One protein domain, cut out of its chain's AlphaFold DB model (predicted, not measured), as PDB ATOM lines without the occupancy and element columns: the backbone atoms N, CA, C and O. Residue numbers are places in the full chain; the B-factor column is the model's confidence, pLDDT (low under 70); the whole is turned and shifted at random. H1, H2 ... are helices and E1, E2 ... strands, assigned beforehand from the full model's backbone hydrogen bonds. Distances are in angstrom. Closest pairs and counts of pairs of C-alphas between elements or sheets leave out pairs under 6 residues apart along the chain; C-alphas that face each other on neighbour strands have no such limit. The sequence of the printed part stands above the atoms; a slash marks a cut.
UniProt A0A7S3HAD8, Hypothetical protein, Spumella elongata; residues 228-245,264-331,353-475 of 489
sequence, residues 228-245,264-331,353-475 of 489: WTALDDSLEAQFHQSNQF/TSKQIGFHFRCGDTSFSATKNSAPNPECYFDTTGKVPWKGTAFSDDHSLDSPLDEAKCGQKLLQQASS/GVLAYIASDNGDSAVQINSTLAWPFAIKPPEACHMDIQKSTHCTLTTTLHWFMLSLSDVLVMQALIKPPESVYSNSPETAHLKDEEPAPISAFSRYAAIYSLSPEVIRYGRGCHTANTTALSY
ATOM      1  N   TRP A 228      76.935 196.923  85.035       95.88
ATOM      2  CA  TRP A 228      76.099 196.548  86.181       95.88
ATOM      3  C   TRP A 228      74.673 196.172  85.773       95.88
ATOM      4  O   TRP A 228      74.145 195.179  86.259       95.88
ATOM      5  N   THR A 229      74.076 196.917  84.843       93.75
ATOM      6  CA  THR A 229      72.743 196.598  84.311       93.75
ATOM      7  C   THR A 229      72.769 195.266  83.562       93.75
ATOM      8  O   THR A 229      71.945 194.399  83.830       93.75
ATOM      9  N   ALA A 230      73.770 195.046  82.702       94.56
ATOM     10  CA  ALA A 230      73.933 193.778  81.991       94.56
ATOM     11  C   ALA A 230      74.135 192.583  82.945       94.56
ATOM     12  O   ALA A 230      73.665 191.479  82.666       94.56
ATOM     13  N   LEU A 231      74.814 192.795  84.077       94.56
ATOM     14  CA  LEU A 231      74.941 191.803  85.143       94.56
ATOM     15  C   LEU A 231      73.592 191.472  85.781       94.56
ATOM     16  O   LEU A 231      73.257 190.292  85.881       94.56
ATOM     17  N   ASP A 232      72.842 192.489  86.206       91.44
ATOM     18  CA  ASP A 232      71.540 192.304  86.848       91.44
ATOM     19  C   ASP A 232      70.561 191.574  85.909       91.44
ATOM     20  O   ASP A 232      69.938 190.591  86.318       91.44
ATOM     21  N   ASP A 233      70.500 191.982  84.636       91.00
ATOM     22  CA  ASP A 233      69.651 191.359  83.612       91.00
ATOM     23  C   ASP A 233      70.043 189.892  83.362       91.00
ATOM     24  O   ASP A 233      69.187 189.007  83.266       91.00
ATOM     25  N   SER A 234      71.350 189.609  83.291       91.25
ATOM     26  CA  SER A 234      71.874 188.252  83.097       91.25
ATOM     27  C   SER A 234      71.553 187.336  84.280       91.25
ATOM     28  O   SER A 234      71.162 186.182  84.082       91.25
ATOM     29  N   LEU A 235      71.669 187.844  85.511       89.25
ATOM     30  CA  LEU A 235      71.303 187.103  86.716       89.25
ATOM     31  C   LEU A 235      69.798 186.812  86.753       89.25
ATOM     32  O   LEU A 235      69.419 185.659  86.964       89.25
ATOM     33  N   GLU A 236      68.941 187.813  86.511       86.69
ATOM     34  CA  GLU A 236      67.482 187.626  86.481       86.69
ATOM     35  C   GLU A 236      67.083 186.563  85.443       86.69
ATOM     36  O   GLU A 236      66.352 185.621  85.769       86.69
ATOM     37  N   ALA A 237      67.625 186.645  84.224       88.50
ATOM     38  CA  ALA A 237      67.349 185.680  83.162       88.50
ATOM     39  C   ALA A 237      67.766 184.244  83.537       88.50
ATOM     40  O   ALA A 237      66.987 183.302  83.357       88.50
ATOM     41  N   GLN A 238      68.968 184.061  84.094       89.31
ATOM     42  CA  GLN A 238      69.478 182.733  84.455       89.31
ATOM     43  C   GLN A 238      68.729 182.116  85.648       89.31
ATOM     44  O   GLN A 238      68.463 180.910  85.645       89.31
ATOM     45  N   PHE A 239      68.323 182.915  86.641       84.44
ATOM     46  CA  PHE A 239      67.490 182.421  87.745       84.44
ATOM     47  C   PHE A 239      66.098 181.992  87.269       84.44
ATOM     48  O   PHE A 239      65.600 180.947  87.696       84.44
ATOM     49  N   HIS A 240      65.485 182.743  86.349       83.69
ATOM     50  CA  HIS A 240      64.213 182.344  85.745       83.69
ATOM     51  C   HIS A 240      64.324 181.022  84.981       83.69
ATOM     52  O   HIS A 240      63.433 180.180  85.098       83.69
ATOM     53  N   GLN A 241      65.422 180.810  84.253       83.56
ATOM     54  CA  GLN A 241      65.661 179.560  83.536       83.56
ATOM     55  C   GLN A 241      65.876 178.374  84.490       83.56
ATOM     56  O   GLN A 241      65.325 177.303  84.248       83.56
ATOM     57  N   SER A 242      66.629 178.550  85.583       76.94
ATOM     58  CA  SER A 242      66.885 177.475  86.559       76.94
ATOM     59  C   SER A 242      65.603 176.997  87.261       76.94
ATOM     60  O   SER A 242      65.352 175.795  87.382       76.94
ATOM     61  N   ASN A 243      64.725 177.932  87.641       69.56
ATOM     62  CA  ASN A 243      63.481 177.611  88.348       69.56
ATOM     63  C   ASN A 243      62.492 176.791  87.503       69.56
ATOM     64  O   ASN A 243      61.724 176.011  88.059       69.56
ATOM     65  N   GLN A 244      62.527 176.904  86.170       67.31
ATOM     66  CA  GLN A 244      61.645 176.131  85.284       67.31
ATOM     67  C   GLN A 244      61.961 174.626  85.260       67.31
ATOM     68  O   GLN A 244      61.094 173.833  84.901       67.31
ATOM     69  N   PHE A 245      63.168 174.211  85.657       57.38
ATOM     70  CA  PHE A 245      63.563 172.794  85.681       57.38
ATOM     71  C   PHE A 245      63.288 172.098  87.023       57.38
ATOM     72  O   PHE A 245      63.413 170.875  87.121       57.38
ATOM     73  N   THR A 264      70.965 185.502  97.907       82.69
ATOM     74  CA  THR A 264      72.195 184.700  98.018       82.69
ATOM     75  C   THR A 264      73.296 185.484  98.717       82.69
ATOM     76  O   THR A 264      73.642 186.588  98.318       82.69
ATOM     77  N   SER A 265      73.865 184.924  99.780       85.19
ATOM     78  CA  SER A 265      74.842 185.629 100.626       85.19
ATOM     79  C   SER A 265      76.297 185.376 100.233       85.19
ATOM     80  O   SER A 265      77.190 186.097 100.677       85.19
ATOM     81  N   LYS A 266      76.552 184.360  99.407       91.50
ATOM     82  CA  LYS A 266      77.883 183.970  98.927       91.50
ATOM     83  C   LYS A 266      77.807 183.513  97.478       91.50
ATOM     84  O   LYS A 266      76.779 182.971  97.075       91.50
ATOM     85  N   GLN A 267      78.904 183.672  96.746       94.94
ATOM     86  CA  GLN A 267      79.058 183.108  95.408       94.94
ATOM     87  C   GLN A 267      80.309 182.234  95.341       94.94
ATOM     88  O   GLN A 267      81.406 182.665  95.703       94.94
ATOM     89  N   ILE A 268      80.135 181.014  94.840       97.75
ATOM     90  CA  ILE A 268      81.218 180.117  94.444       97.75
ATOM     91  C   ILE A 268      81.214 180.068  92.920       97.75
ATOM     92  O   ILE A 268      80.241 179.628  92.309       97.75
ATOM     93  N   GLY A 269      82.285 180.559  92.310       98.25
ATOM     94  CA  GLY A 269      82.480 180.464  90.873       98.25
ATOM     95  C   GLY A 269      83.246 179.200  90.503       98.25
ATOM     96  O   GLY A 269      84.100 178.733  91.255       98.25
ATOM     97  N   PHE A 270      82.956 178.673  89.325       98.56
ATOM     98  CA  PHE A 270      83.631 177.534  88.718       98.56
ATOM     99  C   PHE A 270      84.148 177.969  87.359       98.56
ATOM    100  O   PHE A 270      83.431 178.648  86.618       98.56
ATOM    101  N   HIS A 271      85.381 177.599  87.034       97.94
ATOM    102  CA  HIS A 271      85.916 177.832  85.707       97.94
ATOM    103  C   HIS A 271      86.769 176.670  85.214       97.94
ATOM    104  O   HIS A 271      87.950 176.568  85.562       97.94
ATOM    105  N   PHE A 272      86.202 175.929  84.265       96.19
ATOM    106  CA  PHE A 272      86.872 174.843  83.566       96.19
ATOM    107  C   PHE A 272      87.291 175.273  82.158       96.19
ATOM    108  O   PHE A 272      86.459 175.744  81.380       96.19
ATOM    109  N   ARG A 273      88.576 175.110  81.831       93.44
ATOM    110  CA  ARG A 273      89.159 175.363  80.508       93.44
ATOM    111  C   ARG A 273      89.368 174.049  79.754       93.44
ATOM    112  O   ARG A 273      90.043 173.142  80.238       93.44
ATOM    113  N   CYS A 274      88.856 174.021  78.538       89.75
ATOM    114  CA  CYS A 274      88.966 172.990  77.519       89.75
ATOM    115  C   CYS A 274      89.881 173.347  76.355       89.75
ATOM    116  O   CYS A 274      90.212 172.468  75.564       89.75
ATOM    117  N   GLY A 275      90.252 174.620  76.228       87.00
ATOM    118  CA  GLY A 275      91.108 175.117  75.162       87.00
ATOM    119  C   GLY A 275      90.330 175.601  73.948       87.00
ATOM    120  O   GLY A 275      89.184 175.237  73.711       87.00
ATOM    121  N   ASP A 276      90.994 176.428  73.149       83.81
ATOM    122  CA  ASP A 276      90.353 177.251  72.122       83.81
ATOM    123  C   ASP A 276      89.692 176.425  70.996       83.81
ATOM    124  O   ASP A 276      88.791 176.906  70.306       83.81
ATOM    125  N   THR A 277      90.094 175.161  70.827       83.62
ATOM    126  CA  THR A 277      89.474 174.221  69.880       83.62
ATOM    127  C   THR A 277      88.021 173.906  70.241       83.62
ATOM    128  O   THR A 277      87.238 173.598  69.338       83.62
ATOM    129  N   SER A 278      87.613 174.062  71.508       84.00
ATOM    130  CA  SER A 278      86.229 173.849  71.948       84.00
ATOM    131  C   SER A 278      85.237 174.799  71.273       84.00
ATOM    132  O   SER A 278      84.101 174.406  71.019       84.00
ATOM    133  N   PHE A 279      85.671 176.010  70.909       81.56
ATOM    134  CA  PHE A 279      84.839 177.001  70.216       81.56
ATOM    135  C   PHE A 279      84.643 176.697  68.727       81.56
ATOM    136  O   PHE A 279      83.787 177.297  68.081       81.56
ATOM    137  N   SER A 280      85.440 175.783  68.169       78.31
ATOM    138  CA  SER A 280      85.361 175.381  66.760       78.31
ATOM    139  C   SER A 280      84.544 174.104  66.530       78.31
ATOM    140  O   SER A 280      84.315 173.720  65.383       78.31
ATOM    141  N   ALA A 281      84.097 173.443  67.602       73.00
ATOM    142  CA  ALA A 281      83.352 172.195  67.511       73.00
ATOM    143  C   ALA A 281      81.977 172.414  66.854       73.00
ATOM    144  O   ALA A 281      81.197 173.284  67.243       73.00
ATOM    145  N   THR A 282      81.655 171.600  65.848       70.62
ATOM    146  CA  THR A 282      80.334 171.619  65.214       70.62
ATOM    147  C   THR A 282      79.280 171.131  66.205       70.62
ATOM    148  O   THR A 282      79.464 170.073  66.809       70.62
ATOM    149  N   LYS A 283      78.141 171.832  66.317       69.31
ATOM    150  CA  LYS A 283      76.945 171.300  66.998       69.31
ATOM    151  C   LYS A 283      76.684 169.898  66.417       69.31
ATOM    152  O   LYS A 283      76.471 169.805  65.212       69.31
ATOM    153  N   ASN A 284      76.767 168.846  67.243       73.38
ATOM    154  CA  ASN A 284      76.662 167.402  66.925       73.38
ATOM    155  C   ASN A 284      77.970 166.587  66.798       73.38
ATOM    156  O   ASN A 284      77.887 165.393  66.508       73.38
ATOM    157  N   SER A 285      79.162 167.149  67.021       77.75
ATOM    158  CA  SER A 285      80.360 166.307  67.189       77.75
ATOM    159  C   SER A 285      80.308 165.539  68.515       77.75
ATOM    160  O   SER A 285      79.684 165.993  69.473       77.75
ATOM    161  N   ALA A 286      80.987 164.389  68.587       77.56
ATOM    162  CA  ALA A 286      81.190 163.706  69.864       77.56
ATOM    163  C   ALA A 286      81.855 164.663  70.881       77.56
ATOM    164  O   ALA A 286      82.690 165.475  70.461       77.56
ATOM    165  N   PRO A 287      81.511 164.582  72.183       76.44
ATOM    166  CA  PRO A 287      82.136 165.414  73.208       76.44
ATOM    167  C   PRO A 287      83.658 165.279  73.159       76.44
ATOM    168  O   PRO A 287      84.180 164.166  73.035       76.44
ATOM    169  N   ASN A 288      84.374 166.401  73.254       81.69
ATOM    170  CA  ASN A 288      85.832 166.369  73.325       81.69
ATOM    171  C   ASN A 288      86.238 165.596  74.602       81.69
ATOM    172  O   ASN A 288      85.831 166.000  75.693       81.69
ATOM    173  N   PRO A 289      87.023 164.504  74.509       82.75
ATOM    174  CA  PRO A 289      87.436 163.726  75.679       82.75
ATOM    175  C   PRO A 289      88.305 164.516  76.671       82.75
ATOM    176  O   PRO A 289      88.432 164.107  77.819       82.75
ATOM    177  N   GLU A 290      88.875 165.651  76.263       85.31
ATOM    178  CA  GLU A 290      89.585 166.581  77.155       85.31
ATOM    179  C   GLU A 290      88.621 167.508  77.918       85.31
ATOM    180  O   GLU A 290      89.002 168.152  78.887       85.31
ATOM    181  N   CYS A 291      87.347 167.559  77.525       89.00
ATOM    182  CA  CYS A 291      86.330 168.431  78.118       89.00
ATOM    183  C   CYS A 291      85.356 167.741  79.052       89.00
ATOM    184  O   CYS A 291      84.569 168.400  79.733       89.00
ATOM    185  N   TYR A 292      85.358 166.420  79.067       88.62
ATOM    186  CA  TYR A 292      84.354 165.658  79.775       88.62
ATOM    187  C   TYR A 292      84.998 164.459  80.450       88.62
ATOM    188  O   TYR A 292      85.769 163.717  79.843       88.62
ATOM    189  N   PHE A 293      84.650 164.252  81.716       90.81
ATOM    190  CA  PHE A 293      85.076 163.077  82.457       90.81
ATOM    191  C   PHE A 293      84.107 161.916  82.213       90.81
ATOM    192  O   PHE A 293      82.965 161.959  82.676       90.81
ATOM    193  N   ASP A 294      84.553 160.861  81.532       91.00
ATOM    194  CA  ASP A 294      83.737 159.665  81.312       91.00
ATOM    195  C   ASP A 294      83.618 158.813  82.583       91.00
ATOM    196  O   ASP A 294      84.507 158.040  82.943       91.00
ATOM    197  N   THR A 295      82.469 158.917  83.249       90.06
ATOM    198  CA  THR A 295      82.162 158.144  84.459       90.06
ATOM    199  C   THR A 295      81.955 156.653  84.192       90.06
ATOM    200  O   THR A 295      81.969 155.870  85.141       90.06
ATOM    201  N   THR A 296      81.799 156.232  82.930       91.38
ATOM    202  CA  THR A 296      81.699 154.809  82.567       91.38
ATOM    203  C   THR A 296      83.060 154.115  82.523       91.38
ATOM    204  O   THR A 296      83.117 152.886  82.506       91.38
ATOM    205  N   GLY A 297      84.155 154.887  82.509       89.81
ATOM    206  CA  GLY A 297      85.523 154.377  82.452       89.81
ATOM    207  C   GLY A 297      85.938 153.817  81.089       89.81
ATOM    208  O   GLY A 297      86.999 153.202  80.994       89.81
ATOM    209  N   LYS A 298      85.137 154.012  80.032       90.94
ATOM    210  CA  LYS A 298      85.490 153.581  78.669       90.94
ATOM    211  C   LYS A 298      86.579 154.466  78.074       90.94
ATOM    212  O   LYS A 298      87.440 153.972  77.347       90.94
ATOM    213  N   VAL A 299      86.551 155.758  78.390       88.94
ATOM    214  CA  VAL A 299      87.563 156.738  78.000       88.94
ATOM    215  C   VAL A 299      88.331 157.175  79.251       88.94
ATOM    216  O   VAL A 299      87.760 157.829  80.122       88.94
ATOM    217  N   PRO A 300      89.622 156.827  79.386       90.31
ATOM    218  CA  PRO A 300      90.403 157.239  80.544       90.31
ATOM    219  C   PRO A 300      90.638 158.753  80.528       90.31
ATOM    220  O   PRO A 300      91.025 159.316  79.503       90.31
ATOM    221  N   TRP A 301      90.469 159.399  81.684       92.38
ATOM    222  CA  TRP A 301      90.800 160.811  81.864       92.38
ATOM    223  C   TRP A 301      92.313 161.026  81.788       92.38
ATOM    224  O   TRP A 301      93.067 160.481  82.596       92.38
ATOM    225  N   LYS A 302      92.757 161.829  80.816       91.00
ATOM    226  CA  LYS A 302      94.178 162.160  80.601       91.00
ATOM    227  C   LYS A 302      94.548 163.574  81.050       91.00
ATOM    228  O   LYS A 302      95.720 163.950  80.975       91.00
ATOM    229  N   GLY A 303      93.571 164.331  81.542       90.62
ATOM    230  CA  GLY A 303      93.737 165.751  81.798       90.62
ATOM    231  C   GLY A 303      93.442 166.616  80.578       90.62
ATOM    232  O   GLY A 303      93.055 166.116  79.522       90.62
ATOM    233  N   THR A 304      93.662 167.915  80.744       88.62
ATOM    234  CA  THR A 304      93.639 168.914  79.675       88.62
ATOM    235  C   THR A 304      95.060 169.314  79.305       88.62
ATOM    236  O   THR A 304      95.913 169.444  80.186       88.62
ATOM    237  N   ALA A 305      95.331 169.490  78.011       81.12
ATOM    238  CA  ALA A 305      96.646 169.872  77.501       81.12
ATOM    239  C   ALA A 305      96.539 171.079  76.557       81.12
ATOM    240  O   ALA A 305      95.801 171.047  75.575       81.12
ATOM    241  N   PHE A 306      97.304 172.137  76.836       77.06
ATOM    242  CA  PHE A 306      97.350 173.375  76.054       77.06
ATOM    243  C   PHE A 306      98.797 173.774  75.786       77.06
ATOM    244  O   PHE A 306      99.406 174.485  76.583       77.06
ATOM    245  N   SER A 307      99.353 173.348  74.652       74.25
ATOM    246  CA  SER A 307     100.766 173.576  74.316       74.25
ATOM    247  C   SER A 307     101.706 173.068  75.424       74.25
ATOM    248  O   SER A 307     101.938 171.864  75.501       74.25
ATOM    249  N   ASP A 308     102.192 173.962  76.292       67.00
ATOM    250  CA  ASP A 308     103.110 173.672  77.402       67.00
ATOM    251  C   ASP A 308     102.394 173.490  78.754       67.00
ATOM    252  O   ASP A 308     103.022 173.139  79.755       67.00
ATOM    253  N   ASP A 309     101.085 173.744  78.802       80.12
ATOM    254  CA  ASP A 309     100.282 173.701  80.015       80.12
ATOM    255  C   ASP A 309      99.495 172.387  80.107       80.12
ATOM    256  O   ASP A 309      98.863 171.949  79.146       80.12
ATOM    257  N   HIS A 310      99.490 171.763  81.285       87.38
ATOM    258  CA  HIS A 310      98.745 170.528  81.542       87.38
ATOM    259  C   HIS A 310      98.006 170.596  82.876       87.38
ATOM    260  O   HIS A 310      98.536 171.117  83.858       87.38
ATOM    261  N   SER A 311      96.789 170.062  82.931       91.69
ATOM    262  CA  SER A 311      96.047 169.875  84.178       91.69
ATOM    263  C   SER A 311      95.509 168.459  84.274       91.69
ATOM    264  O   SER A 311      95.053 167.899  83.286       91.69
ATOM    265  N   LEU A 312      95.498 167.892  85.483       93.50
ATOM    266  CA  LEU A 312      94.810 166.629  85.766       93.50
ATOM    267  C   LEU A 312      93.418 166.831  86.368       93.50
ATOM    268  O   LEU A 312      92.732 165.840  86.617       93.50
ATOM    269  N   ASP A 313      93.004 168.070  86.606       95.44
ATOM    270  CA  ASP A 313      91.705 168.384  87.184       95.44
ATOM    271  C   ASP A 313      90.622 168.178  86.125       95.44
ATOM    272  O   ASP A 313      90.694 168.744  85.033       95.44
ATOM    273  N   SER A 314      89.620 167.366  86.448       96.25
ATOM    274  CA  SER A 314      88.453 167.141  85.596       96.25
ATOM    275  C   SER A 314      87.265 168.027  85.999       96.25
ATOM    276  O   SER A 314      87.221 168.512  87.135       96.25
ATOM    277  N   PRO A 315      86.239 168.191  85.138       96.50
ATOM    278  CA  PRO A 315      85.023 168.912  85.525       96.50
ATOM    279  C   PRO A 315      84.325 168.251  86.729       96.50
ATOM    280  O   PRO A 315      83.714 168.920  87.563       96.50
ATOM    281  N   LEU A 316      84.461 166.926  86.868       96.81
ATOM    282  CA  LEU A 316      83.951 166.178  88.016       96.81
ATOM    283  C   LEU A 316      84.684 166.543  89.319       96.81
ATOM    284  O   LEU A 316      84.053 166.614  90.374       96.81
ATOM    285  N   ASP A 317      85.999 166.770  89.263       97.81
ATOM    286  CA  ASP A 317      86.785 167.182  90.432       97.81
ATOM    287  C   ASP A 317      86.392 168.589  90.894       97.81
ATOM    288  O   ASP A 317      86.160 168.800  92.087       97.81
ATOM    289  N   GLU A 318      86.225 169.533  89.958       98.00
ATOM    290  CA  GLU A 318      85.730 170.879  90.273       98.00
ATOM    291  C   GLU A 318      84.353 170.832  90.943       98.00
ATOM    292  O   GLU A 318      84.147 171.450  91.990       98.00
ATOM    293  N   ALA A 319      83.426 170.041  90.399       98.00
ATOM    294  CA  ALA A 319      82.098 169.889  90.976       98.00
ATOM    295  C   ALA A 319      82.133 169.281  92.386       98.00
ATOM    296  O   ALA A 319      81.479 169.798  93.291       98.00
ATOM    297  N   LYS A 320      82.932 168.231  92.617       97.94
ATOM    298  CA  LYS A 320      83.095 167.625  93.952       97.94
ATOM    299  C   LYS A 320      83.685 168.609  94.963       97.94
ATOM    300  O   LYS A 320      83.230 168.660  96.107       97.94
ATOM    301  N   CYS A 321      84.669 169.413  94.554       98.50
ATOM    302  CA  CYS A 321      85.181 170.491  95.399       98.50
ATOM    303  C   CYS A 321      84.083 171.519  95.708       98.50
ATOM    304  O   CYS A 321      83.877 171.879  96.867       98.50
ATOM    305  N   GLY A 322      83.307 171.914  94.698       97.69
ATOM    306  CA  GLY A 322      82.144 172.781  94.853       97.69
ATOM    307  C   GLY A 322      81.123 172.267  95.856       97.69
ATOM    308  O   GLY A 322      80.739 173.008  96.755       97.69
ATOM    309  N   GLN A 323      80.726 170.996  95.766       97.50
ATOM    310  CA  GLN A 323      79.796 170.371  96.713       97.50
ATOM    311  C   GLN A 323      80.295 170.487  98.154       97.50
ATOM    312  O   GLN A 323      79.533 170.877  99.037       97.50
ATOM    313  N   LYS A 324      81.582 170.207  98.388       96.94
ATOM    314  CA  LYS A 324      82.200 170.349  99.712       96.94
ATOM    315  C   LYS A 324      82.099 171.789 100.222       96.94
ATOM    316  O   LYS A 324      81.711 172.002 101.367       96.94
ATOM    317  N   LEU A 325      82.416 172.773  99.381       96.19
ATOM    318  CA  LEU A 325      82.356 174.193  99.742       96.19
ATOM    319  C   LEU A 325      80.916 174.672  99.990       96.19
ATOM    320  O   LEU A 325      80.670 175.413 100.941       96.19
ATOM    321  N   LEU A 326      79.959 174.221  99.174       94.50
ATOM    322  CA  LEU A 326      78.532 174.518  99.325       94.50
ATOM    323  C   LEU A 326      77.989 173.946 100.640       94.50
ATOM    324  O   LEU A 326      77.386 174.674 101.423       94.50
ATOM    325  N   GLN A 327      78.289 172.680 100.948       93.25
ATOM    326  CA  GLN A 327      77.913 172.039 102.214       93.25
ATOM    327  C   GLN A 327      78.504 172.765 103.430       93.25
ATOM    328  O   GLN A 327      77.806 172.993 104.420       93.25
ATOM    329  N   GLN A 328      79.775 173.173 103.353       92.62
ATOM    330  CA  GLN A 328      80.424 173.968 104.398       92.62
ATOM    331  C   GLN A 328      79.743 175.329 104.581       92.62
ATOM    332  O   GLN A 328      79.499 175.748 105.709       92.62
ATOM    333  N   ALA A 329      79.401 176.010 103.486       89.88
ATOM    334  CA  ALA A 329      78.756 177.316 103.532       89.88
ATOM    335  C   ALA A 329      77.301 177.260 104.031       89.88
ATOM    336  O   ALA A 329      76.840 178.227 104.636       89.88
ATOM    337  N   SER A 330      76.600 176.145 103.808       85.44
ATOM    338  CA  SER A 330      75.221 175.923 104.265       85.44
ATOM    339  C   SER A 330      75.114 175.337 105.675       85.44
ATOM    340  O   SER A 330      74.020 175.296 106.235       85.44
ATOM    341  N   SER A 331      76.221 174.891 106.275       82.75
ATOM    342  CA  SER A 331      76.216 174.293 107.612       82.75
ATOM    343  C   SER A 331      76.023 175.357 108.715       82.75
ATOM    344  O   SER A 331      76.846 176.272 108.827       82.75
ATOM    345  N   GLY A 353      70.903 181.722 100.322       84.56
ATOM    346  CA  GLY A 353      71.453 180.738  99.395       84.56
ATOM    347  C   GLY A 353      72.924 181.014  99.077       84.56
ATOM    348  O   GLY A 353      73.432 182.121  99.282       84.56
ATOM    349  N   VAL A 354      73.617 180.004  98.562       91.94
ATOM    350  CA  VAL A 354      74.940 180.171  97.951       91.94
ATOM    351  C   VAL A 354      74.753 180.051  96.448       91.94
ATOM    352  O   VAL A 354      74.224 179.043  95.987       91.94
ATOM    353  N   LEU A 355      75.151 181.074  95.699       93.25
ATOM    354  CA  LEU A 355      75.127 181.058  94.241       93.25
ATOM    355  C   LEU A 355      76.304 180.224  93.724       93.25
ATOM    356  O   LEU A 355      77.444 180.466  94.118       93.25
ATOM    357  N   ALA A 356      76.038 179.267  92.838       96.44
ATOM    358  CA  ALA A 356      77.075 178.550  92.102       96.44
ATOM    359  C   ALA A 356      77.109 179.071  90.657       96.44
ATOM    360  O   ALA A 356      76.198 178.794  89.885       96.44
ATOM    361  N   TYR A 357      78.130 179.847  90.289       97.38
ATOM    362  CA  TYR A 357      78.267 180.399  88.936       97.38
ATOM    363  C   TYR A 357      79.282 179.590  88.127       97.38
ATOM    364  O   TYR A 357      80.463 179.578  88.463       97.38
ATOM    365  N   ILE A 358      78.842 178.907  87.071       97.75
ATOM    366  CA  ILE A 358      79.674 177.959  86.316       97.75
ATOM    367  C   ILE A 358      80.013 178.538  84.947       97.75
ATOM    368  O   ILE A 358      79.143 178.635  84.089       97.75
ATOM    369  N   ALA A 359      81.282 178.865  84.718       96.69
ATOM    370  CA  ALA A 359      81.797 179.292  83.422       96.69
ATOM    371  C   ALA A 359      82.703 178.211  82.811       96.69
ATOM    372  O   ALA A 359      83.487 177.570  83.504       96.69
ATOM    373  N   SER A 360      82.617 178.009  81.500       95.00
ATOM    374  CA  SER A 360      83.552 177.166  80.752       95.00
ATOM    375  C   SER A 360      83.559 177.588  79.286       95.00
ATOM    376  O   SER A 360      82.565 178.106  78.781       95.00
ATOM    377  N   ASP A 361      84.677 177.368  78.606       90.38
ATOM    378  CA  ASP A 361      84.812 177.441  77.148       90.38
ATOM    379  C   ASP A 361      84.157 176.248  76.423       90.38
ATOM    380  O   ASP A 361      84.078 176.239  75.194       90.38
ATOM    381  N   ASN A 362      83.654 175.249  77.156       90.81
ATOM    382  CA  ASN A 362      82.913 174.121  76.610       90.81
ATOM    383  C   ASN A 362      81.580 173.897  77.347       90.81
ATOM    384  O   ASN A 362      81.509 173.800  78.575       90.81
ATOM    385  N   GLY A 363      80.499 173.784  76.571       90.00
ATOM    386  CA  GLY A 363      79.154 173.587  77.109       90.00
ATOM    387  C   GLY A 363      78.987 172.271  77.875       90.00
ATOM    388  O   GLY A 363      78.316 172.264  78.909       90.00
ATOM    389  N   ASP A 364      79.621 171.185  77.423       90.38
ATOM    390  CA  ASP A 364      79.509 169.861  78.049       90.38
ATOM    391  C   ASP A 364      80.191 169.831  79.420       90.38
ATOM    392  O   ASP A 364      79.626 169.284  80.369       90.38
ATOM    393  N   SER A 365      81.345 170.493  79.571       93.88
ATOM    394  CA  SER A 365      82.009 170.667  80.871       93.88
ATOM    395  C   SER A 365      81.106 171.407  81.858       93.88
ATOM    396  O   SER A 365      80.902 170.945  82.981       93.88
ATOM    397  N   ALA A 366      80.494 172.519  81.433       94.81
ATOM    398  CA  ALA A 366      79.573 173.278  82.279       94.81
ATOM    399  C   ALA A 366      78.309 172.472  82.636       94.81
ATOM    400  O   ALA A 366      77.824 172.549  83.766       94.81
ATOM    401  N   VAL A 367      77.771 171.675  81.700       93.06
ATOM    402  CA  VAL A 367      76.667 170.734  81.968       93.06
ATOM    403  C   VAL A 367      77.084 169.691  83.002       93.06
ATOM    404  O   VAL A 367      76.330 169.466  83.947       93.06
ATOM    405  N   GLN A 368      78.261 169.078  82.852       94.75
ATOM    406  CA  GLN A 368      78.758 168.051  83.766       94.75
ATOM    407  C   GLN A 368      79.006 168.602  85.175       94.75
ATOM    408  O   GLN A 368      78.651 167.941  86.154       94.75
ATOM    409  N   ILE A 369      79.576 169.806  85.292       97.31
ATOM    410  CA  ILE A 369      79.767 170.460  86.591       97.31
ATOM    411  C   ILE A 369      78.409 170.698  87.245       97.31
ATOM    412  O   ILE A 369      78.201 170.298  88.386       97.31
ATOM    413  N   ASN A 370      77.464 171.281  86.504       96.06
ATOM    414  CA  ASN A 370      76.137 171.596  87.020       96.06
ATOM    415  C   ASN A 370      75.370 170.344  87.477       96.06
ATOM    416  O   ASN A 370      74.841 170.303  88.588       96.06
ATOM    417  N   SER A 371      75.345 169.297  86.645       94.81
ATOM    418  CA  SER A 371      74.637 168.051  86.958       94.81
ATOM    419  C   SER A 371      75.257 167.318  88.142       94.81
ATOM    420  O   SER A 371      74.532 166.768  88.966       94.81
ATOM    421  N   THR A 372      76.587 167.355  88.265       96.19
ATOM    422  CA  THR A 372      77.286 166.768  89.408       96.19
ATOM    423  C   THR A 372      77.022 167.569  90.675       96.19
ATOM    424  O   THR A 372      76.735 166.970  91.706       96.19
ATOM    425  N   LEU A 373      77.103 168.905  90.623       95.62
ATOM    426  CA  LEU A 373      76.828 169.769  91.775       95.62
ATOM    427  C   LEU A 373      75.428 169.515  92.335       95.62
ATOM    428  O   LEU A 373      75.279 169.489  93.556       95.62
ATOM    429  N   ALA A 374      74.441 169.316  91.448       92.81
ATOM    430  CA  ALA A 374      73.031 169.139  91.791       92.81
ATOM    431  C   ALA A 374      72.532 170.235  92.754       92.81
ATOM    432  O   ALA A 374      71.794 169.974  93.704       92.81
ATOM    433  N   TRP A 375      72.991 171.472  92.532       91.44
ATOM    434  CA  TRP A 375      72.724 172.602  93.412       91.44
ATOM    435  C   TRP A 375      71.596 173.480  92.847       91.44
ATOM    436  O   TRP A 375      71.733 173.963  91.723       91.44
ATOM    437  N   PRO A 376      70.510 173.751  93.598       88.00
ATOM    438  CA  PRO A 376      69.353 174.502  93.089       88.00
ATOM    439  C   PRO A 376      69.667 175.917  92.585       88.00
ATOM    440  O   PRO A 376      69.003 176.432  91.690       88.00
ATOM    441  N   PHE A 377      70.698 176.550  93.148       90.06
ATOM    442  CA  PHE A 377      71.119 177.907  92.789       90.06
ATOM    443  C   PHE A 377      72.356 177.910  91.890       90.06
ATOM    444  O   PHE A 377      73.170 178.830  91.958       90.06
ATOM    445  N   ALA A 378      72.548 176.847  91.110       93.50
ATOM    446  CA  ALA A 378      73.568 176.820  90.082       93.50
ATOM    447  C   ALA A 378      73.061 177.498  88.808       93.50
ATOM    448  O   ALA A 378      71.988 177.183  88.295       93.50
ATOM    449  N   ILE A 379      73.857 178.429  88.299       94.25
ATOM    450  CA  ILE A 379      73.623 179.123  87.039       94.25
ATOM    451  C   ILE A 379      74.862 178.989  86.156       94.25
ATOM    452  O   ILE A 379      75.982 178.787  86.637       94.25
ATOM    453  N   LYS A 380      74.661 179.093  84.848       94.25
ATOM    454  CA  LYS A 380      75.732 179.057  83.858       94.25
ATOM    455  C   LYS A 380      75.357 179.931  82.663       94.25
ATOM    456  O   LYS A 380      74.170 180.008  82.333       94.25
ATOM    457  N   PRO A 381      76.344 180.515  81.970       90.81
ATOM    458  CA  PRO A 381      76.126 181.161  80.690       90.81
ATOM    459  C   PRO A 381      75.334 180.296  79.701       90.81
ATOM    460  O   PRO A 381      75.573 179.085  79.631       90.81
ATOM    461  N   PRO A 382      74.442 180.898  78.893       85.75
ATOM    462  CA  PRO A 382      73.726 180.170  77.848       85.75
ATOM    463  C   PRO A 382      74.668 179.709  76.729       85.75
ATOM    464  O   PRO A 382      74.516 178.606  76.205       85.75
ATOM    465  N   GLU A 383      75.658 180.534  76.386       85.06
ATOM    466  CA  GLU A 383      76.655 180.260  75.356       85.06
ATOM    467  C   GLU A 383      77.996 180.889  75.751       85.06
ATOM    468  O   GLU A 383      78.051 181.990  76.308       85.06
ATOM    469  N   ALA A 384      79.087 180.176  75.480       86.56
ATOM    470  CA  ALA A 384      80.435 180.697  75.636       86.56
ATOM    471  C   ALA A 384      80.892 181.319  74.315       86.56
ATOM    472  O   ALA A 384      80.701 180.737  73.250       86.56
ATOM    473  N   CYS A 385      81.536 182.482  74.388       89.38
ATOM    474  CA  CYS A 385      82.125 183.139  73.229       89.38
ATOM    475  C   CYS A 385      83.599 183.457  73.485       89.38
ATOM    476  O   CYS A 385      83.980 183.800  74.610       89.38
ATOM    477  N   HIS A 386      84.420 183.358  72.438       88.56
ATOM    478  CA  HIS A 386      85.840 183.692  72.489       88.56
ATOM    479  C   HIS A 386      86.128 184.941  71.655       88.56
ATOM    480  O   HIS A 386      86.071 184.900  70.424       88.56
ATOM    481  N   MET A 387      86.488 186.041  72.319       88.06
ATOM    482  CA  MET A 387      86.614 187.361  71.685       88.06
ATOM    483  C   MET A 387      87.669 187.450  70.567       88.06
ATOM    484  O   MET A 387      87.557 188.300  69.687       88.06
ATOM    485  N   ASP A 388      88.683 186.575  70.559       84.19
ATOM    486  CA  ASP A 388      89.660 186.539  69.458       84.19
ATOM    487  C   ASP A 388      89.166 185.759  68.234       84.19
ATOM    488  O   ASP A 388      89.613 186.032  67.118       84.19
ATOM    489  N   ILE A 389      88.257 184.800  68.442       85.06
ATOM    490  CA  ILE A 389      87.711 183.948  67.380       85.06
ATOM    491  C   ILE A 389      86.514 184.659  66.747       85.06
ATOM    492  O   ILE A 389      86.451 184.817  65.530       85.06
ATOM    493  N   GLN A 390      85.598 185.160  67.577       87.94
ATOM    494  CA  GLN A 390      84.418 185.897  67.145       87.94
ATOM    495  C   GLN A 390      84.546 187.371  67.538       87.94
ATOM    496  O   GLN A 390      84.152 187.796  68.620       87.94
ATOM    497  N   LYS A 391      85.085 188.175  66.617       86.25
ATOM    498  CA  LYS A 391      85.382 189.605  66.819       86.25
ATOM    499  C   LYS A 391      84.141 190.500  66.690       86.25
ATOM    500  O   LYS A 391      84.128 191.432  65.889       86.25
ATOM    501  N   SER A 392      83.073 190.185  67.420       91.06
ATOM    502  CA  SER A 392      81.860 191.008  67.475       91.06
ATOM    503  C   SER A 392      81.751 191.737  68.813       91.06
ATOM    504  O   SER A 392      82.135 191.203  69.852       91.06
ATOM    505  N   THR A 393      81.158 192.933  68.802       91.12
ATOM    506  CA  THR A 393      80.856 193.709  70.018       91.12
ATOM    507  C   THR A 393      80.058 192.881  71.028       91.12
ATOM    508  O   THR A 393      80.352 192.903  72.219       91.12
ATOM    509  N   HIS A 394      79.089 192.095  70.544       93.06
ATOM    510  CA  HIS A 394      78.295 191.202  71.386       93.06
ATOM    511  C   HIS A 394      79.154 190.121  72.053       93.06
ATOM    512  O   HIS A 394      79.017 189.900  73.251       93.06
ATOM    513  N   CYS A 395      80.069 189.484  71.314       93.00
ATOM    514  CA  CYS A 395      80.967 188.485  71.886       93.00
ATOM    515  C   CYS A 395      81.866 189.095  72.964       93.00
ATOM    516  O   CYS A 395      81.919 188.564  74.068       93.00
ATOM    517  N   THR A 396      82.516 190.233  72.680       92.62
ATOM    518  CA  THR A 396      83.368 190.910  73.668       92.62
ATOM    519  C   THR A 396      82.587 191.249  74.934       92.62
ATOM    520  O   THR A 396      83.058 190.941  76.028       92.62
ATOM    521  N   LEU A 397      81.395 191.846  74.808       93.44
ATOM    522  CA  LEU A 397      80.579 192.207  75.967       93.44
ATOM    523  C   LEU A 397      80.184 190.968  76.780       93.44
ATOM    524  O   LEU A 397      80.358 190.963  77.995       93.44
ATOM    525  N   THR A 398      79.725 189.903  76.121       94.38
ATOM    526  CA  THR A 398      79.334 188.643  76.769       94.38
ATOM    527  C   THR A 398      80.516 187.973  77.478       94.38
ATOM    528  O   THR A 398      80.408 187.595  78.644       94.38
ATOM    529  N   THR A 399      81.681 187.870  76.830       95.00
ATOM    530  CA  THR A 399      82.906 187.327  77.443       95.00
ATOM    531  C   THR A 399      83.354 188.172  78.640       95.00
ATOM    532  O   THR A 399      83.679 187.615  79.691       95.00
ATOM    533  N   THR A 400      83.336 189.504  78.512       96.19
ATOM    534  CA  THR A 400      83.643 190.440  79.603       96.19
ATOM    535  C   THR A 400      82.668 190.280  80.764       96.19
ATOM    536  O   THR A 400      83.100 190.211  81.914       96.19
ATOM    537  N   LEU A 401      81.369 190.169  80.485       96.50
ATOM    538  CA  LEU A 401      80.343 189.983  81.503       96.50
ATOM    539  C   LEU A 401      80.551 188.669  82.259       96.50
ATOM    540  O   LEU A 401      80.547 188.667  83.486       96.50
ATOM    541  N   HIS A 402      80.801 187.561  81.558       96.19
ATOM    542  CA  HIS A 402      81.040 186.275  82.212       96.19
ATOM    543  C   HIS A 402      82.313 186.271  83.060       96.19
ATOM    544  O   HIS A 402      82.334 185.666  84.134       96.19
ATOM    545  N   TRP A 403      83.365 186.951  82.595       97.75
ATOM    546  CA  TRP A 403      84.594 187.146  83.360       97.75
ATOM    547  C   TRP A 403      84.342 187.978  84.616       97.75
ATOM    548  O   TRP A 403      84.799 187.627  85.704       97.75
ATOM    549  N   PHE A 404      83.566 189.050  84.473       98.12
ATOM    550  CA  PHE A 404      83.202 189.926  85.571       98.12
ATOM    551  C   PHE A 404      82.343 189.194  86.608       98.12
ATOM    552  O   PHE A 404      82.689 189.205  87.786       98.12
ATOM    553  N   MET A 405      81.316 188.453  86.183       96.75
ATOM    554  CA  MET A 405      80.524 187.566  87.045       96.75
ATOM    555  C   MET A 405      81.409 186.603  87.830       96.75
ATOM    556  O   MET A 405      81.283 186.505  89.050       96.75
ATOM    557  N   LEU A 406      82.354 185.941  87.154       97.75
ATOM    558  CA  LEU A 406      83.303 185.044  87.804       97.75
ATOM    559  C   LEU A 406      84.129 185.795  88.861       97.75
ATOM    560  O   LEU A 406      84.268 185.325  89.988       97.75
ATOM    561  N   SER A 407      84.608 186.997  88.546       98.06
ATOM    562  CA  SER A 407      85.412 187.813  89.460       98.06
ATOM    563  C   SER A 407      84.671 188.295  90.716       98.06
ATOM    564  O   SER A 407      85.309 188.646  91.704       98.06
ATOM    565  N   LEU A 408      83.335 188.278  90.725       97.06
ATOM    566  CA  LEU A 408      82.535 188.625  91.906       97.06
ATOM    567  C   LEU A 408      82.460 187.488  92.940       97.06
ATOM    568  O   LEU A 408      81.900 187.676  94.025       97.06
ATOM    569  N   SER A 409      83.025 186.320  92.629       97.31
ATOM    570  CA  SER A 409      82.985 185.155  93.510       97.31
ATOM    571  C   SER A 409      83.814 185.352  94.780       97.31
ATOM    572  O   SER A 409      84.906 185.930  94.773       97.31
ATOM    573  N   ASP A 410      83.315 184.808  95.886       96.50
ATOM    574  CA  ASP A 410      84.068 184.721  97.138       96.50
ATOM    575  C   ASP A 410      85.149 183.645  97.049       96.50
ATOM    576  O   ASP A 410      86.253 183.819  97.562       96.50
ATOM    577  N   VAL A 411      84.828 182.552  96.354       97.75
ATOM    578  CA  VAL A 411      85.726 181.434  96.064       97.75
ATOM    579  C   VAL A 411      85.572 181.045  94.598       97.75
ATOM    580  O   VAL A 411      84.467 181.047  94.064       97.75
ATOM    581  N   LEU A 412      86.678 180.697  93.959       98.50
ATOM    582  CA  LEU A 412      86.783 180.233  92.590       98.50
ATOM    583  C   LEU A 412      87.431 178.856  92.556       98.50
ATOM    584  O   LEU A 412      88.607 178.710  92.891       98.50
ATOM    585  N   VAL A 413      86.658 177.866  92.122       98.62
ATOM    586  CA  VAL A 413      87.140 176.522  91.818       98.62
ATOM    587  C   VAL A 413      87.610 176.495  90.365       98.62
ATOM    588  O   VAL A 413      86.894 176.951  89.474       98.62
ATOM    589  N   MET A 414      88.828 176.021  90.131       97.75
ATOM    590  CA  MET A 414      89.436 175.975  88.800       97.75
ATOM    591  C   MET A 414      90.495 174.877  88.697       97.75
ATOM    592  O   MET A 414      90.993 174.382  89.707       97.75
ATOM    593  N   GLN A 415      90.902 174.561  87.474       96.62
ATOM    594  CA  GLN A 415      91.992 173.631  87.184       96.62
ATOM    595  C   GLN A 415      93.371 174.122  87.660       96.62
ATOM    596  O   GLN A 415      93.797 175.249  87.365       96.62
ATOM    597  N   ALA A 416      94.108 173.223  88.316       95.25
ATOM    598  CA  ALA A 416      95.527 173.384  88.615       95.25
ATOM    599  C   ALA A 416      96.415 173.061  87.400       95.25
ATOM    600  O   ALA A 416      96.289 172.002  86.789       95.25
ATOM    601  N   LEU A 417      97.359 173.942  87.092       91.25
ATOM    602  CA  LEU A 417      98.478 173.720  86.184       91.25
ATOM    603  C   LEU A 417      99.529 172.859  86.880       91.25
ATOM    604  O   LEU A 417     100.029 173.210  87.953       91.25
ATOM    605  N   ILE A 418      99.920 171.777  86.221       84.44
ATOM    606  CA  ILE A 418     101.061 170.953  86.595       84.44
ATOM    607  C   ILE A 418     102.268 171.468  85.821       84.44
ATOM    608  O   ILE A 418     102.318 171.380  84.596       84.44
ATOM    609  N   LYS A 419     103.251 172.013  86.542       79.94
ATOM    610  CA  LYS A 419     104.520 172.441  85.949       79.94
ATOM    611  C   LYS A 419     105.399 171.206  85.710       79.94
ATOM    612  O   LYS A 419     105.717 170.514  86.681       79.94
ATOM    613  N   PRO A 420     105.817 170.901  84.468       73.12
ATOM    614  CA  PRO A 420     106.806 169.852  84.256       73.12
ATOM    615  C   PRO A 420     108.161 170.236  84.897       73.12
ATOM    616  O   PRO A 420     108.482 171.424  84.970       73.12
ATOM    617  N   PRO A 421     108.988 169.268  85.346       69.69
ATOM    618  CA  PRO A 421     110.251 169.546  86.051       69.69
ATOM    619  C   PRO A 421     111.232 170.456  85.286       69.69
ATOM    620  O   PRO A 421     111.923 171.280  85.884       69.69
ATOM    621  N   GLU A 422     111.254 170.355  83.956       73.00
ATOM    622  CA  GLU A 422     112.086 171.169  83.054       73.00
ATOM    623  C   GLU A 422     111.268 172.239  82.312       73.00
ATOM    624  O   GLU A 422     111.565 172.600  81.176       73.00
ATOM    625  N   SER A 423     110.194 172.734  82.929       74.00
ATOM    626  CA  SER A 423     109.337 173.726  82.284       74.00
ATOM    627  C   SER A 423     110.051 175.059  82.034       74.00
ATOM    628  O   SER A 423     110.942 175.481  82.777       74.00
ATOM    629  N   VAL A 424     109.553 175.802  81.044       71.06
ATOM    630  CA  VAL A 424     109.872 177.225  80.829       71.06
ATOM    631  C   VAL A 424     109.551 178.107  82.047       71.06
ATOM    632  O   VAL A 424     110.031 179.237  82.144       71.06
ATOM    633  N   TYR A 425     108.783 177.577  83.003       77.19
ATOM    634  CA  TYR A 425     108.411 178.226  84.254       77.19
ATOM    635  C   TYR A 425     109.437 178.049  85.380       77.19
ATOM    636  O   TYR A 425     109.305 178.712  86.407       77.19
ATOM    637  N   SER A 426     110.447 177.189  85.212       77.19
ATOM    638  CA  SER A 426     111.412 176.876  86.270       77.19
ATOM    639  C   SER A 426     112.340 178.057  86.580       77.19
ATOM    640  O   SER A 426     112.951 178.641  85.675       77.19
ATOM    641  N   ASN A 427     112.524 178.347  87.871       80.19
ATOM    642  CA  ASN A 427     113.367 179.442  88.367       80.19
ATOM    643  C   ASN A 427     114.776 179.501  87.740       80.19
ATOM    644  O   ASN A 427     115.406 178.485  87.416       80.19
ATOM    645  N   SER A 428     115.288 180.717  87.523       79.69
ATOM    646  CA  SER A 428     116.702 180.927  87.188       79.69
ATOM    647  C   SER A 428     117.570 180.818  88.447       79.69
ATOM    648  O   SER A 428     117.042 180.844  89.559       79.69
ATOM    649  N   PRO A 429     118.909 180.748  88.318       82.81
ATOM    650  CA  PRO A 429     119.792 180.786  89.484       82.81
ATOM    651  C   PRO A 429     119.547 181.996  90.403       82.81
ATOM    652  O   PRO A 429     119.707 181.887  91.613       82.81
ATOM    653  N   GLU A 430     119.115 183.133  89.847       81.69
ATOM    654  CA  GLU A 430     118.817 184.354  90.608       81.69
ATOM    655  C   GLU A 430     117.538 184.219  91.454       81.69
ATOM    656  O   GLU A 430     117.452 184.787  92.542       81.69
ATOM    657  N   THR A 431     116.563 183.426  90.997       80.56
ATOM    658  CA  THR A 431     115.264 183.232  91.663       80.56
ATOM    659  C   THR A 431     115.119 181.860  92.323       80.56
ATOM    660  O   THR A 431     114.067 181.555  92.870       80.56
ATOM    661  N   ALA A 432     116.177 181.043  92.350       79.94
ATOM    662  CA  ALA A 432     116.159 179.671  92.874       79.94
ATOM    663  C   ALA A 432     115.803 179.557  94.372       79.94
ATOM    664  O   ALA A 432     115.468 178.477  94.851       79.94
ATOM    665  N   HIS A 433     115.879 180.661  95.117       79.31
ATOM    666  CA  HIS A 433     115.467 180.734  96.519       79.31
ATOM    667  C   HIS A 433     113.938 180.758  96.699       79.31
ATOM    668  O   HIS A 433     113.449 180.554  97.812       79.31
ATOM    669  N   LEU A 434     113.181 181.010  95.627       79.44
ATOM    670  CA  LEU A 434     111.729 180.921  95.619       79.44
ATOM    671  C   LEU A 434     111.329 179.455  95.424       79.44
ATOM    672  O   LEU A 434     111.763 178.791  94.485       79.44
ATOM    673  N   LYS A 435     110.513 178.932  96.339       73.19
ATOM    674  CA  LYS A 435     109.988 177.569  96.227       73.19
ATOM    675  C   LYS A 435     108.829 177.545  95.227       73.19
ATOM    676  O   LYS A 435     107.785 178.145  95.490       73.19
ATOM    677  N   ASP A 436     109.004 176.833  94.115       66.19
ATOM    678  CA  ASP A 436     107.975 176.599  93.085       66.19
ATOM    679  C   ASP A 436     107.084 175.397  93.449       66.19
ATOM    680  O   ASP A 436     107.026 174.407  92.725       66.19
ATOM    681  N   GLU A 437     106.418 175.441  94.603       76.94
ATOM    682  CA  GLU A 437     105.642 174.288  95.104       76.94
ATOM    683  C   GLU A 437     104.124 174.454  94.950       76.94
ATOM    684  O   GLU A 437     103.377 173.483  95.048       76.94
ATOM    685  N   GLU A 438     103.655 175.672  94.675       86.50
ATOM    686  CA  GLU A 438     102.224 175.949  94.532       86.50
ATOM    687  C   GLU A 438     101.783 175.693  93.086       86.50
ATOM    688  O   GLU A 438     102.322 176.316  92.163       86.50
ATOM    689  N   PRO A 439     100.782 174.825  92.851       91.19
ATOM    690  CA  PRO A 439     100.143 174.744  91.547       91.19
ATOM    691  C   PRO A 439      99.595 176.122  91.166       91.19
ATOM    692  O   PRO A 439      99.169 176.883  92.037       91.19
ATOM    693  N   ALA A 440      99.600 176.453  89.878       91.62
ATOM    694  CA  ALA A 440      99.059 177.716  89.369       91.62
ATOM    695  C   ALA A 440      97.711 177.488  88.671       91.62
ATOM    696  O   ALA A 440      97.478 176.399  88.173       91.62
ATOM    697  N   PRO A 441      96.821 178.482  88.533       94.12
ATOM    698  CA  PRO A 441      95.670 178.358  87.641       94.12
ATOM    699  C   PRO A 441      96.107 178.181  86.188       94.12
ATOM    700  O   PRO A 441      96.877 179.008  85.691       94.12
ATOM    701  N   ILE A 442      95.581 177.177  85.484       93.06
ATOM    702  CA  ILE A 442      95.918 176.957  84.066       93.06
ATOM    703  C   ILE A 442      95.359 178.060  83.155       93.06
ATOM    704  O   ILE A 442      96.027 178.528  82.239       93.06
ATOM    705  N   SER A 443      94.146 178.549  83.428       94.25
ATOM    706  CA  SER A 443      93.501 179.553  82.582       94.25
ATOM    707  C   SER A 443      93.855 180.976  83.001       94.25
ATOM    708  O   SER A 443      93.594 181.386  84.133       94.25
ATOM    709  N   ALA A 444      94.347 181.778  82.054       94.75
ATOM    710  CA  ALA A 444      94.462 183.224  82.232       94.75
ATOM    711  C   ALA A 444      93.111 183.873  82.591       94.75
ATOM    712  O   ALA A 444      93.065 184.779  83.419       94.75
ATOM    713  N   PHE A 445      92.005 183.392  82.015       96.00
ATOM    714  CA  PHE A 445      90.668 183.938  82.260       96.00
ATOM    715  C   PHE A 445      90.288 183.866  83.748       96.00
ATOM    716  O   PHE A 445      90.019 184.896  84.367       96.00
ATOM    717  N   SER A 446      90.348 182.673  84.352       96.88
ATOM    718  CA  SER A 446      90.021 182.484  85.772       96.88
ATOM    719  C   SER A 446      91.076 183.066  86.705       96.88
ATOM    720  O   SER A 446      90.726 183.618  87.748       96.88
ATOM    721  N   ARG A 447      92.358 183.021  86.322       97.38
ATOM    722  CA  ARG A 447      93.451 183.632  87.088       97.38
ATOM    723  C   ARG A 447      93.235 185.126  87.288       97.38
ATOM    724  O   ARG A 447      93.344 185.611  88.411       97.38
ATOM    725  N   TYR A 448      92.918 185.859  86.223       98.12
ATOM    726  CA  TYR A 448      92.703 187.297  86.351       98.12
ATOM    727  C   TYR A 448      91.337 187.648  86.929       98.12
ATOM    728  O   TYR A 448      91.240 188.671  87.599       98.12
ATOM    729  N   ALA A 449      90.323 186.787  86.786       98.31
ATOM    730  CA  ALA A 449      89.084 186.930  87.551       98.31
ATOM    731  C   ALA A 449      89.354 186.805  89.065       98.31
ATOM    732  O   ALA A 449      88.880 187.624  89.847       98.31
ATOM    733  N   ALA A 450      90.187 185.841  89.475       98.25
ATOM    734  CA  ALA A 450      90.642 185.683  90.857       98.25
ATOM    735  C   ALA A 450      91.426 186.905  91.357       98.25
ATOM    736  O   ALA A 450      91.121 187.420  92.429       98.25
ATOM    737  N   ILE A 451      92.383 187.409  90.578       98.50
ATOM    738  CA  ILE A 451      93.137 188.633  90.903       98.50
ATOM    739  C   ILE A 451      92.190 189.834  91.067       98.50
ATOM    740  O   ILE A 451      92.239 190.532  92.078       98.50
ATOM    741  N   TYR A 452      91.278 190.046  90.117       98.56
ATOM    742  CA  TYR A 452      90.324 191.159  90.131       98.56
ATOM    743  C   TYR A 452      89.265 191.044  91.243       98.56
ATOM    744  O   TYR A 452      88.720 192.053  91.698       98.56
ATOM    745  N   SER A 453      89.003 189.831  91.742       97.81
ATOM    746  CA  SER A 453      88.048 189.588  92.830       97.81
ATOM    747  C   SER A 453      88.436 190.252  94.143       97.81
ATOM    748  O   SER A 453      87.543 190.582  94.923       97.81
ATOM    749  N   LEU A 454      89.742 190.436  94.392       97.31
ATOM    750  CA  LEU A 454      90.317 190.866  95.670       97.31
ATOM    751  C   LEU A 454      89.877 190.029  96.888       97.31
ATOM    752  O   LEU A 454      89.994 190.490  98.027       97.31
ATOM    753  N   SER A 455      89.316 188.831  96.684       94.62
ATOM    754  CA  SER A 455      88.931 187.953  97.789       94.62
ATOM    755  C   SER A 455      90.185 187.283  98.366       94.62
ATOM    756  O   SER A 455      90.977 186.711  97.607       94.62
ATOM    757  N   PRO A 456      90.380 187.295  99.696       88.88
ATOM    758  CA  PRO A 456      91.400 186.456 100.307       88.88
ATOM    759  C   PRO A 456      91.044 184.988 100.058       88.88
ATOM    760  O   PRO A 456      89.871 184.625 100.067       88.88
ATOM    761  N   GLU A 457      92.056 184.153  99.824       90.69
ATOM    762  CA  GLU A 457      91.869 182.715  99.585       90.69
ATOM    763  C   GLU A 457      90.885 182.392  98.449       90.69
ATOM    764  O   GLU A 457      90.205 181.369  98.495       90.69
ATOM    765  N   VAL A 458      90.797 183.237  97.418       95.19
ATOM    766  CA  VAL A 458      89.818 183.037  96.342       95.19
ATOM    767  C   VAL A 458      90.025 181.726  95.585       95.19
ATOM    768  O   VAL A 458      89.061 181.126  95.142       95.19
ATOM    769  N   ILE A 459      91.257 181.244  95.429       97.75
ATOM    770  CA  ILE A 459      91.556 180.123  94.530       97.75
ATOM    771  C   ILE A 459      91.406 178.783  95.263       97.75
ATOM    772  O   ILE A 459      91.995 178.563  96.329       97.75
ATOM    773  N   ARG A 460      90.643 177.871  94.659       97.81
ATOM    774  CA  ARG A 460      90.565 176.448  95.005       97.81
ATOM    775  C   ARG A 460      90.848 175.614  93.762       97.81
ATOM    776  O   ARG A 460      90.307 175.900  92.697       97.81
ATOM    777  N   TYR A 461      91.655 174.573  93.911       97.56
ATOM    778  CA  TYR A 461      91.877 173.608  92.835       97.56
ATOM    779  C   TYR A 461      90.851 172.489  92.896       97.56
ATOM    780  O   TYR A 461      90.562 171.994  93.986       97.56
ATOM    781  N   GLY A 462      90.282 172.109  91.752       96.88
ATOM    782  CA  GLY A 462      89.243 171.082  91.688       96.88
ATOM    783  C   GLY A 462      89.716 169.780  92.328       96.88
ATOM    784  O   GLY A 462      89.083 169.255  93.250       96.88
ATOM    785  N   ARG A 463      90.895 169.299  91.923       95.12
ATOM    786  CA  ARG A 463      91.470 168.080  92.492       95.12
ATOM    787  C   ARG A 463      91.941 168.314  93.929       95.12
ATOM    788  O   ARG A 463      92.781 169.162  94.212       95.12
ATOM    789  N   GLY A 464      91.384 167.539  94.859       95.06
ATOM    790  CA  GLY A 464      91.711 167.619  96.288       95.06
ATOM    791  C   GLY A 464      91.128 168.835  97.021       95.06
ATOM    792  O   GLY A 464      91.139 168.866  98.254       95.06
ATOM    793  N   CYS A 465      90.529 169.791  96.300       97.00
ATOM    794  CA  CYS A 465      89.885 170.976  96.866       97.00
ATOM    795  C   CYS A 465      90.818 171.798  97.770       97.00
ATOM    796  O   CYS A 465      90.429 172.261  98.847       97.00
ATOM    797  N   HIS A 466      92.078 171.925  97.352       94.12
ATOM    798  CA  HIS A 466      93.112 172.639  98.093       94.12
ATOM    799  C   HIS A 466      93.021 174.148  97.851       94.12
ATOM    800  O   HIS A 466      92.756 174.597  96.735       94.12
ATOM    801  N   THR A 467      93.253 174.932  98.902       95.94
ATOM    802  CA  THR A 467      93.404 176.392  98.830       95.94
ATOM    803  C   THR A 467      94.781 176.741  98.295       95.94
ATOM    804  O   THR A 467      95.771 176.292  98.864       95.94
ATOM    805  N   ALA A 468      94.855 177.578  97.258       95.06
ATOM    806  CA  ALA A 468      96.145 178.076  96.790       95.06
ATOM    807  C   ALA A 468      96.677 179.179  97.715       95.06
ATOM    808  O   ALA A 468      95.938 180.097  98.101       95.06
ATOM    809  N   ASN A 469      97.978 179.163  97.995       94.00
ATOM    810  CA  ASN A 469      98.638 180.292  98.641       94.00
ATOM    811  C   ASN A 469      98.896 181.407  97.614       94.00
ATOM    812  O   ASN A 469      99.924 181.433  96.941       94.00
ATOM    813  N   THR A 470      97.949 182.345  97.489       92.75
ATOM    814  CA  THR A 470      98.028 183.431  96.487       92.75
ATOM    815  C   THR A 470      99.284 184.293  96.612       92.75
ATOM    816  O   THR A 470      99.833 184.696  95.591       92.75
ATOM    817  N   THR A 471      99.788 184.524  97.830       92.62
ATOM    818  CA  THR A 471     101.036 185.266  98.038       92.62
ATOM    819  C   THR A 471     102.210 184.511  97.431       92.62
ATOM    820  O   THR A 471     102.914 185.078  96.599       92.62
ATOM    821  N   ALA A 472     102.396 183.235  97.786       91.69
ATOM    822  CA  ALA A 472     103.481 182.413  97.246       91.69
ATOM    823  C   ALA A 472     103.375 182.273  95.722       91.69
ATOM    824  O   ALA A 472     104.350 182.508  95.010       91.69
ATOM    825  N   LEU A 473     102.170 181.994  95.220       92.50
ATOM    826  CA  LEU A 473     101.889 181.896  93.793       92.50
ATOM    827  C   LEU A 473     102.253 183.187  93.046       92.50
ATOM    828  O   LEU A 473     102.805 183.127  91.955       92.50
ATOM    829  N   SER A 474     102.007 184.361  93.634       94.88
ATOM    830  CA  SER A 474     102.279 185.652  92.990       94.88
ATOM    831  C   SER A 474     103.767 185.943  92.730       94.88
ATOM    832  O   SER A 474     104.088 186.868  91.982       94.88
ATOM    833  N   TYR A 475     104.675 185.135  93.284       93.12
ATOM    834  CA  TYR A 475     106.123 185.227  93.074       93.12
ATOM    835  C   TYR A 475     106.691 184.163  92.127       93.12
ATOM    836  O   TYR A 475     107.891 184.167  91.865       93.12
TER     837      TYR A 475
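What this domain is: This is residues 228 to 245, 264 to 331 and 353 to 475 of the 489 residues of the protein "Hypothetical protein" of Spumella elongata (UniProt A0A7S3HAD8). A sheet of four parallel strands forms the core, with H3 and H4 packed over one face and H5 and H6 over the other, a sandwich of three layers. A long link, residues 415 to 443, makes the length by reaching out as far as 33 A from the mean of the C-alphas, while H1 and H7 lie farther out than the other named elements, and E2 and E3 form a small separate hairpin. The printed part has 209 residues with seven named helices and six named strands, in the order H1 E1 H2 E2 E3 H3 E4 H4 H5 E5 H6 E6 H7. The large sheet has the order E4, E1, E5, E6, and the class is mixed, helices and strands. The whole is compact, with a radius of gyration of the C-alphas of 17.1 A and spans of 57, 39 and 39 A.

How they stand to each other: H1, residues 228 to 243, is not on the sheet; with residues 230 to 231 alone it only just touches H5, residues 393 to 407, with 3 pairs of C-alphas within 8 A, the closest being Leu 231 and Leu 401 at 6.8 A, and their lines stand about perpendicular, at 77 degrees. E1, residues 264 to 272, is an inner strand, parallel to the edge strand E4, residues 353 to 360, with N 268 and O 355 at 2.8 A. On its other side is E5, residues 411 to 414, also parallel, with N 269 and O 411 at 2.8 A. E6, residues 459 to 461, is the other edge strand, parallel to E5, with N 460 and O 412 at 2.8 A. H2, residues 276 to 280, touches no helix. E2, residues 304 to 306, and E3, residues 309 to 311, form an antiparallel hairpin, with N 306 and O 309 at 2.8 A. H3, residues 315 to 330, is on the sheet at a height of 8.3 A, over E1 and E5 and along the strands. H4, residues 363 to 373, is on the same face over E4 and touches H3 at a steep tilt of 39 degrees, the same way, with C-alphas of Ala 319 and Ile 369 closest at 5.0 A. On the opposite face, H5 stands at 11.9 A, slantwise to the strands, and H6, residues 444 to 453, at 9.3 A over E5. H5 and H6 touch at a steep tilt of 57 degrees, with C-alphas of Ser 407 and Ala 449 closest at 4.2 A. E4, H4, H5 and E5 form a split strand-helix-strand unit, two strands running the same way with helices between and E1 lying between them; E5, H6 and E6 form one whose strands are neighbours; both crossovers are right-handed. H7, residues 470 to 473, is not on the sheet and touches no helix. Every O i to N i+4 pair is within hydrogen-bond range in H1, H3, H4, H5 and H6; H2 has 0 of 1, with 2 of 2 O i to N i+3 pairs; H7 is too short for such a pair.

Where its parts are: H1 begins at C-alpha 228, (76.099, 196.548, 86.181), and measures 22.9 A. E1 measures 22.8 A, E4 22.5 A, H3 22.3 A, H5 20.8 A, H4 15.3 A and H6 13.9 A. E1 begins at C-alpha 264, (72.195, 184.700, 98.018), and H7 ends at C-alpha 473, (101.889, 181.896, 93.793).

The domain as a whole: The two C-alphas farthest apart, those of Gln 244 and Pro 429, are 58.5 A apart. Residues 246 to 263 and 332 to 352 are not printed; the C-alpha gaps are 19.2 A and 11.5 A. The long links are H2 to E2, H4 to H5 and E5 to H6. The mean pLDDT of the printed part is 89.7; residues 243 to 245, 283, 308, 421 and 436 are under 70.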